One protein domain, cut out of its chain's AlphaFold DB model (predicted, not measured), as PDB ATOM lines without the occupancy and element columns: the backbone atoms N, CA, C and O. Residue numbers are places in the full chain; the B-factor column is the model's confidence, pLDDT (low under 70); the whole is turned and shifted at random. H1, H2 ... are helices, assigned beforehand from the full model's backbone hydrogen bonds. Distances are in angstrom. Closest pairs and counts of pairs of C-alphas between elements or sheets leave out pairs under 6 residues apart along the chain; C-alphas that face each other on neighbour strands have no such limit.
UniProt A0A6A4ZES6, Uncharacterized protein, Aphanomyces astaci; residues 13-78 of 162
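AT A GLANCE: This is residues 13 to 78 of the 162 residues of an uncharacterized protein of Aphanomyces astaci (UniProt A0A6A4ZES6). Two small helical lobes stand at opposite ends of a stretched structure, joined only by the thin link of residues 50 to 55. The first lobe is a helical hairpin of H1 and H2 with H3 crossing it steeply; in the second, the chain folds back after H4 through residues 67 to 73, and the short H5 packs near the beginning of H4. The printed part has 66 residues with five named helices, in the order H1, H2, H3, H4, H5, and no named strand; the class is all helix. The whole is extended, with a radius of gyration of the C-alphas of 16.8 A, and spans 51 by 21 by 16 A.

IN THESE COORDINATES: H1 covers residues 13 to 23 and is 15.5 A long from first to last C-alpha, beginning at C-alpha 13 at (143.644, 128.302, 141.084). H2, residues 28 to 35, measures 10.5 A. H3, residues 39 to 49, measures 15.2 A and ends at C-alpha 49 at (149.207, 140.773, 136.368). H4, residues 56 to 66, measures 15.5 A. H5, residues 74 to 78, measures 6.1 A and ends at C-alpha 78 at (145.827, 147.723, 121.052).

HOW THE PARTS SIT: H1 and H2 form a helical hairpin: they touch at a shallow tilt of 20 degrees, opposite ways, and their closest C-alphas, those of Tyr 22 and Ser 28, are 5.3 A apart. H3 touches H1, the same way at a steep tilt of 69 degrees, only just short of about perpendicular; the closest C-alphas, those of Leu 19 and Ile 46, are 6.2 A apart. H3 also touches H2, opposite ways at a steep tilt of 61 degrees, with the C-alphas of Ala 32 and Val 42 closest at 6.9 A. The helix packing is mostly crossed, but only just, with 1 of these 3 pairs at a shallow tilt. H4 is apart from H1, H2 and H3, and so is H5. H4 and H5 touch, and their closest C-alphas, those of Leu 56 and Leu 74, are 6.2 A apart. In H2, H3, H4 and H5 every O i to N i+4 pair is within hydrogen-bond range; in H1 6 of 7 are.

THE WHOLE: The outline is a rod, and the two C-alphas farthest apart, those of His 34 and Gly 69, are 51.4 A from each other. The printed part has no cut. The links from H1 to H2 and from H2 to H3 are tight, and those from H3 to H4 and from H4 to H5 are short. The mean pLDDT of the printed part is 77.5; it is under 70 at residues 47 to 54, of which 47 to 49 belong to H3, and at residue 78.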
ATOM      1  N   ALA A  13     144.086 127.942 139.734       78.44
ATOM      2  CA  ALA A  13     143.644 128.302 141.084       78.44
ATOM      3  C   ALA A  13     144.815 128.602 142.043       78.44
ATOM      4  O   ALA A  13     144.747 129.529 142.849       78.44
ATOM      5  N   LYS A  14     145.925 127.857 141.932       83.19
ATOM      6  CA  LYS A  14     147.130 128.084 142.750       83.19
ATOM      7  C   LYS A  14     147.844 129.374 142.351       83.19
ATOM      8  O   LYS A  14     148.410 130.042 143.207       83.19
ATOM      9  N   LYS A  15     147.806 129.735 141.064       80.94
ATOM     10  CA  LYS A  15     148.357 131.003 140.561       80.94
ATOM     11  C   LYS A  15     147.518 132.191 141.032       80.94
ATOM     12  O   LYS A  15     148.093 133.183 141.459       80.94
ATOM     13  N   MET A  16     146.190 132.054 141.017       78.12
ATOM     14  CA  MET A  16     145.255 133.097 141.454       78.12
ATOM     15  C   MET A  16     145.485 133.486 142.919       78.12
ATOM     16  O   MET A  16     145.596 134.661 143.233       78.12
ATOM     17  N   ARG A  17     145.657 132.502 143.813       81.44
ATOM     18  CA  ARG A  17     145.914 132.754 145.245       81.44
ATOM     19  C   ARG A  17     147.202 133.538 145.496       81.44
ATOM     20  O   ARG A  17     147.238 134.398 146.363       81.44
ATOM     21  N   VAL A  18     148.252 133.244 144.730       82.06
ATOM     22  CA  VAL A  18     149.529 133.967 144.820       82.06
ATOM     23  C   VAL A  18     149.379 135.414 144.340       82.06
ATOM     24  O   VAL A  18     150.017 136.299 144.904       82.06
ATOM     25  N   LEU A  19     148.550 135.653 143.318       80.25
ATOM     26  CA  LEU A  19     148.275 136.998 142.806       80.25
ATOM     27  C   LEU A  19     147.461 137.827 143.810       80.25
ATOM     28  O   LEU A  19     147.860 138.941 144.118       80.25
ATOM     29  N   VAL A  20     146.397 137.254 144.380       82.94
ATOM     30  CA  VAL A  20     145.548 137.927 145.381       82.94
ATOM     31  C   VAL A  20     146.354 138.336 146.617       82.94
ATOM     32  O   VAL A  20     146.265 139.480 147.046       82.94
ATOM     33  N   ALA A  21     147.204 137.446 147.140       83.50
ATOM     34  CA  ALA A  21     148.070 137.767 148.277       83.50
ATOM     35  C   ALA A  21     149.025 138.931 147.966       83.50
ATOM     36  O   ALA A  21     149.264 139.795 148.802       83.50
ATOM     37  N   TYR A  22     149.549 138.981 146.738       79.44
ATOM     38  CA  TYR A  22     150.404 140.079 146.302       79.44
ATOM     39  C   TYR A  22     149.638 141.411 146.198       79.44
ATOM     40  O   TYR A  22     150.151 142.442 146.623       79.44
ATOM     41  N   GLU A  23     148.414 141.403 145.664       78.25
ATOM     42  CA  GLU A  23     147.561 142.599 145.556       78.25
ATOM     43  C   GLU A  23     147.125 143.141 146.924       78.25
ATOM     44  O   GLU A  23     147.016 144.351 147.101       78.25
ATOM     45  N   GLN A  24     146.940 142.258 147.904       81.56
ATOM     46  CA  GLN A  24     146.615 142.606 149.290       81.56
ATOM     47  C   GLN A  24     147.840 143.059 150.109       81.56
ATOM     48  O   GLN A  24     147.702 143.413 151.276       81.56
ATOM     49  N   GLY A  25     149.038 143.075 149.508       77.94
ATOM     50  CA  GLY A  25     150.279 143.464 150.182       77.94
ATOM     51  C   GLY A  25     150.834 142.406 151.143       77.94
ATOM     52  O   GLY A  25     151.750 142.696 151.911       77.94
ATOM     53  N   GLU A  26     150.313 141.180 151.101       80.81
ATOM     54  CA  GLU A  26     150.794 140.052 151.894       80.81
ATOM     55  C   GLU A  26     152.038 139.399 151.261       80.81
ATOM     56  O   GLU A  26     152.333 139.544 150.067       80.81
ATOM     57  N   ASP A  27     152.790 138.618 152.049       84.94
ATOM     58  CA  ASP A  27     153.987 137.938 151.546       84.94
ATOM     59  C   ASP A  27     153.634 136.744 150.639       84.94
ATOM     60  O   ASP A  27     153.563 135.575 151.041       84.94
ATOM     61  N   SER A  28     153.488 137.048 149.350       79.25
ATOM     62  CA  SER A  28     153.265 136.086 148.264       79.25
ATOM     63  C   SER A  28     154.287 134.934 148.211       79.25
ATOM     64  O   SER A  28     153.992 133.880 147.635       79.25
ATOM     65  N   ARG A  29     155.475 135.071 148.827       81.94
ATOM     66  CA  ARG A  29     156.481 133.994 148.903       81.94
ATOM     67  C   ARG A  29     156.045 132.875 149.839       81.94
ATOM     68  O   ARG A  29     156.303 131.706 149.544       81.94
ATOM     69  N   VAL A  30     155.388 133.211 150.946       85.38
ATOM     70  CA  VAL A  30     154.870 132.229 151.910       85.38
ATOM     71  C   VAL A  30     153.719 131.447 151.282       85.38
ATOM     72  O   VAL A  30     153.727 130.212 151.283       85.38
ATOM     73  N   VAL A  31     152.801 132.154 150.620       84.19
ATOM     74  CA  VAL A  31     151.668 131.554 149.900       84.19
ATOM     75  C   VAL A  31     152.150 130.625 148.782       84.19
ATOM     76  O   VAL A  31     151.615 129.529 148.601       84.19
ATOM     77  N   ALA A  32     153.203 131.003 148.057       86.00
ATOM     78  CA  ALA A  32     153.779 130.169 147.007       86.00
ATOM     79  C   ALA A  32     154.376 128.856 147.533       86.00
ATOM     80  O   ALA A  32     154.129 127.800 146.943       86.00
ATOM     81  N   LYS A  33     155.108 128.905 148.656       85.56
ATOM     82  CA  LYS A  33     155.667 127.711 149.310       85.56
ATOM     83  C   LYS A  33     154.562 126.742 149.727       85.56
ATOM     84  O   LYS A  33     154.638 125.565 149.387       85.56
ATOM     85  N   HIS A  34     153.507 127.248 150.368       84.88
ATOM     86  CA  HIS A  34     152.379 126.431 150.822       84.88
ATOM     87  C   HIS A  34     151.605 125.777 149.661       84.88
ATOM     88  O   HIS A  34     151.101 124.665 149.779       84.88
ATOM     89  N   ASN A  35     151.530 126.437 148.500       84.12
ATOM     90  CA  ASN A  35     150.797 125.923 147.337       84.12
ATOM     91  C   ASN A  35     151.660 125.080 146.371       84.12
ATOM     92  O   ASN A  35     151.142 124.560 145.373       84.12
ATOM     93  N   GLY A  36     152.959 124.929 146.655       82.69
ATOM     94  CA  GLY A  36     153.905 124.227 145.785       82.69
ATOM     95  C   GLY A  36     154.142 124.951 144.456       82.69
ATOM     96  O   GLY A  36     154.307 124.314 143.415       82.69
ATOM     97  N   VAL A  37     154.096 126.286 144.460       81.50
ATOM     98  CA  VAL A  37     154.345 127.117 143.277       81.50
ATOM     99  C   VAL A  37     155.810 127.545 143.279       81.50
ATOM    100  O   VAL A  37     156.287 128.177 144.217       81.50
ATOM    101  N   ALA A  38     156.535 127.229 142.205       84.75
ATOM    102  CA  ALA A  38     157.922 127.654 142.058       84.75
ATOM    103  C   ALA A  38     158.027 129.189 141.999       84.75
ATOM    104  O   ALA A  38     157.241 129.851 141.319       84.75
ATOM    105  N   MET A  39     159.056 129.759 142.630       79.19
ATOM    106  CA  MET A  39     159.274 131.214 142.663       79.19
ATOM    107  C   MET A  39     159.397 131.857 141.273       79.19
ATOM    108  O   MET A  39     159.011 133.007 141.070       79.19
ATOM    109  N   THR A  40     159.892 131.112 140.284       78.38
ATOM    110  CA  THR A  40     159.934 131.555 138.883       78.38
ATOM    111  C   THR A  40     158.533 131.731 138.294       78.38
ATOM    112  O   THR A  40     158.300 132.659 137.520       78.38
ATOM    113  N   THR A  41     157.581 130.882 138.686       79.38
ATOM    114  CA  THR A  41     156.166 130.990 138.320       79.38
ATOM    115  C   THR A  41     155.495 132.144 139.053       79.38
ATOM    116  O   THR A  41     154.771 132.890 138.408       79.38
ATOM    117  N   VAL A  42     155.789 132.355 140.341       78.44
ATOM    118  CA  VAL A  42     155.306 133.516 141.119       78.44
ATOM    119  C   VAL A  42     155.674 134.822 140.420       78.44
ATOM    120  O   VAL A  42     154.805 135.626 140.099       78.44
ATOM    121  N   ARG A  43     156.956 134.983 140.067       79.00
ATOM    122  CA  ARG A  43     157.445 136.160 139.338       79.00
ATOM    123  C   ARG A  43     156.747 136.339 137.990       79.00
ATOM    124  O   ARG A  43     156.450 137.463 137.608       79.00
ATOM    125  N   ARG A  44     156.476 135.249 137.263       76.19
ATOM    126  CA  ARG A  44     155.721 135.305 135.999       76.19
ATOM    127  C   ARG A  44     154.263 135.705 136.208       76.19
ATOM    128  O   ARG A  44     153.758 136.454 135.388       76.19
ATOM    129  N   VAL A  45     153.602 135.215 137.255       76.88
ATOM    130  CA  VAL A  45     152.202 135.539 137.572       76.88
ATOM    131  C   VAL A  45     152.070 137.008 137.970       76.88
ATOM    132  O   VAL A  45     151.269 137.710 137.369       76.88
ATOM    133  N   ILE A  46     152.927 137.485 138.875       75.31
ATOM    134  CA  ILE A  46     152.975 138.887 139.312       75.31
ATOM    135  C   ILE A  46     153.279 139.808 138.122       75.31
ATOM    136  O   ILE A  46     152.520 140.726 137.829       75.31
ATOM    137  N   ASN A  47     154.326 139.516 137.343       67.56
ATOM    138  CA  ASN A  47     154.668 140.326 136.169       67.56
ATOM    139  C   ASN A  47     153.595 140.282 135.072       67.56
ATOM    140  O   ASN A  47     153.461 141.239 134.322       67.56
ATOM    141  N   LYS A  48     152.849 139.178 134.941       66.44
ATOM    142  CA  LYS A  48     151.742 139.081 133.982       66.44
ATOM    143  C   LYS A  48     150.513 139.865 134.461       66.44
ATOM    144  O   LYS A  48     149.846 140.437 133.613       66.44
ATOM    145  N   GLY A  49     150.256 139.931 135.771       55.28
ATOM    146  CA  GLY A  49     149.207 140.773 136.368       55.28
ATOM    147  C   GLY A  49     149.525 142.274 136.337       55.28
ATOM    148  O   GLY A  49     148.624 143.090 136.199       55.28
ATOM    149  N   HIS A  50     150.809 142.651 136.374       51.47
ATOM    150  CA  HIS A  50     151.250 144.049 136.244       51.47
ATOM    151  C   HIS A  50     151.345 144.572 134.814       51.47
ATOM    152  O   HIS A  50     151.476 145.780 134.609       51.47
ATOM    153  N   ASN A  51     151.269 143.694 133.817       52.09
ATOM    154  CA  ASN A  51     151.135 144.121 132.435       52.09
ATOM    155  C   ASN A  51     149.658 144.460 132.193       52.09
ATOM    156  O   ASN A  51     148.891 143.621 131.731       52.09
ATOM    157  N   CYS A  52     149.314 145.711 132.510       52.91
ATOM    158  CA  CYS A  52     148.053 146.387 132.199       52.91
ATOM    159  C   CYS A  52     146.848 145.912 133.035       52.91
ATOM    160  O   CYS A  52     146.009 145.152 132.566       52.91
ATOM    161  N   THR A  53     146.698 146.450 134.250       54.88
ATOM    162  CA  THR A  53     145.447 146.364 135.037       54.88
ATOM    163  C   THR A  53     144.281 147.136 134.406       54.88
ATOM    164  O   THR A  53     143.142 147.020 134.854       54.88
ATOM    165  N   TYR A  54     144.540 147.923 133.361       61.47
ATOM    166  CA  TYR A  54     143.536 148.717 132.670       61.47
ATOM    167  C   TYR A  54     143.104 148.041 131.375       61.47
ATOM    168  O   TYR A  54     143.927 147.690 130.527       61.47
ATOM    169  N   THR A  55     141.790 147.898 131.212       72.88
ATOM    170  CA  THR A  55     141.194 147.512 129.934       72.88
ATOM    171  C   THR A  55     141.478 148.592 128.885       72.88
ATOM    172  O   THR A  55     141.655 149.767 129.214       72.88
ATOM    173  N   LEU A  56     141.491 148.220 127.601       75.44
ATOM    174  CA  LEU A  56     141.671 149.179 126.499       75.44
ATOM    175  C   LEU A  56     140.627 150.308 126.545       75.44
ATOM    176  O   LEU A  56     140.923 151.450 126.208       75.44
ATOM    177  N   THR A  57     139.422 149.999 127.028       77.19
ATOM    178  CA  THR A  57     138.350 150.969 127.263       77.19
ATOM    179  C   THR A  57     138.706 151.958 128.369       77.19
ATOM    180  O   THR A  57     138.537 153.159 128.186       77.19
ATOM    181  N   ALA A  58     139.250 151.484 129.494       78.38
ATOM    182  CA  ALA A  58     139.718 152.366 130.561       78.38
ATOM    183  C   ALA A  58     140.849 153.283 130.065       78.38
ATOM    184  O   ALA A  58     140.812 154.484 130.304       78.38
ATOM    185  N   MET A  59     141.795 152.744 129.287       80.50
ATOM    186  CA  MET A  59     142.848 153.545 128.648       80.50
ATOM    187  C   MET A  59     142.285 154.607 127.696       80.50
ATOM    188  O   MET A  59     142.753 155.741 127.718       80.50
ATOM    189  N   LYS A  60     141.252 154.276 126.910       83.94
ATOM    190  CA  LYS A  60     140.558 155.245 126.047       83.94
ATOM    191  C   LYS A  60     139.968 156.401 126.859       83.94
ATOM    192  O   LYS A  60     140.137 157.554 126.474       83.94
ATOM    193  N   HIS A  61     139.319 156.102 127.984       80.38
ATOM    194  CA  HIS A  61     138.748 157.124 128.863       80.38
ATOM    195  C   HIS A  61     139.808 158.026 129.502       80.38
ATOM    196  O   HIS A  61     139.604 159.233 129.558       80.38
ATOM    197  N   PHE A  62     140.944 157.475 129.938       80.88
ATOM    198  CA  PHE A  62     142.030 158.299 130.482       80.88
ATOM    199  C   PHE A  62     142.570 159.281 129.442       80.88
ATOM    200  O   PHE A  62     142.681 160.469 129.724       80.88
ATOM    201  N   ILE A  63     142.812 158.813 128.216       82.56
ATOM    202  CA  ILE A  63     143.326 159.671 127.143       82.56
ATOM    203  C   ILE A  63     142.309 160.755 126.764       82.56
ATOM    204  O   ILE A  63     142.697 161.899 126.557       82.56
ATOM    205  N   ALA A  64     141.018 160.421 126.707       83.88
ATOM    206  CA  ALA A  64     139.970 161.397 126.414       83.88
ATOM    207  C   ALA A  64     139.840 162.479 127.504       83.88
ATOM    208  O   ALA A  64     139.549 163.629 127.183       83.88
ATOM    209  N   ASN A  65     140.073 162.124 128.773       84.00
ATOM    210  CA  ASN A  65     140.076 163.079 129.883       84.00
ATOM    211  C   ASN A  65     141.298 164.007 129.849       84.00
ATOM    212  O   ASN A  65     141.154 165.203 130.084       84.00
ATOM    213  N   ASP A  66     142.484 163.466 129.560       85.31
ATOM    214  CA  ASP A  66     143.726 164.248 129.504       85.31
ATOM    215  C   ASP A  66     143.795 165.138 128.247       85.31
ATOM    216  O   ASP A  66     144.369 166.227 128.282       85.31
ATOM    217  N   PHE A  67     143.200 164.688 127.135       81.12
ATOM    218  CA  PHE A  67     143.229 165.354 125.830       81.12
ATOM    219  C   PHE A  67     141.810 165.503 125.247       81.12
ATOM    220  O   PHE A  67     141.419 164.736 124.353       81.12
ATOM    221  N   PRO A  68     141.027 166.495 125.709       80.00
ATOM    222  CA  PRO A  68     139.673 166.716 125.213       80.00
ATOM    223  C   PRO A  68     139.682 166.972 123.697       80.00
ATOM    224  O   PRO A  68     140.449 167.792 123.198       80.00
ATOM    225  N   GLY A  69     138.834 166.248 122.959       79.00
ATOM    226  CA  GLY A  69     138.738 166.321 121.492       79.00
ATOM    227  C   GLY A  69     139.492 165.225 120.729       79.00
ATOM    228  O   GLY A  69     139.374 165.151 119.508       79.00
ATOM    229  N   THR A  70     140.220 164.341 121.419       78.81
ATOM    230  CA  THR A  70     140.894 163.195 120.787       78.81
ATOM    231  C   THR A  70     140.020 161.939 120.871       78.81
ATOM    232  O   THR A  70     139.847 161.382 121.953       78.81
ATOM    233  N   ASP A  71     139.503 161.446 119.739       78.06
ATOM    234  CA  ASP A  71     138.844 160.131 119.669       78.06
ATOM    235  C   ASP A  71     139.813 159.070 119.136       78.06
ATOM    236  O   ASP A  71     140.266 159.120 117.992       78.06
ATOM    237  N   LEU A  72     140.147 158.096 119.982       79.75
ATOM    238  CA  LEU A  72     140.996 156.965 119.614       79.75
ATOM    239  C   LEU A  72     140.166 155.690 119.498       79.75
ATOM    240  O   LEU A  72     139.346 155.364 120.362       79.75
ATOM    241  N   SER A  73     140.425 154.909 118.451       83.50
ATOM    242  CA  SER A  73     139.848 153.572 118.337       83.50
ATOM    243  C   SER A  73     140.533 152.603 119.311       83.50
ATOM    244  O   SER A  73     141.729 152.714 119.589       83.50
ATOM    245  N   LEU A  74     139.800 151.594 119.793       77.69
ATOM    246  CA  LEU A  74     140.383 150.534 120.629       77.69
ATOM    247  C   LEU A  74     141.488 149.759 119.890       77.69
ATOM    248  O   LEU A  74     142.406 149.250 120.530       77.69
ATOM    249  N   GLN A  75     141.423 149.699 118.555       76.25
ATOM    250  CA  GLN A  75     142.467 149.101 117.721       76.25
ATOM    251  C   GLN A  75     143.748 149.938 117.726       76.25
ATOM    252  O   GLN A  75     144.839 149.388 117.801       76.25
ATOM    253  N   THR A  76     143.635 151.266 117.716       74.06
ATOM    254  CA  THR A  76     144.787 152.176 117.808       74.06
ATOM    255  C   THR A  76     145.514 152.026 119.146       74.06
ATOM    256  O   THR A  76     146.736 152.110 119.194       74.06
ATOM    257  N   ILE A  77     144.772 151.758 120.225       73.56
ATOM    258  CA  ILE A  77     145.330 151.519 121.566       73.56
ATOM    259  C   ILE A  77     145.946 150.112 121.667       73.56
ATOM    260  O   ILE A  77     146.958 149.927 122.340       73.56
ATOM    261  N   SER A  78     145.352 149.112 121.005       67.25
ATOM    262  CA  SER A  78     145.827 147.723 121.052       67.25
ATOM    263  C   SER A  78     146.995 147.436 120.114       67.25
ATOM    264  O   SER A  78     147.763 146.505 120.372       67.25
TER     265      SER A  78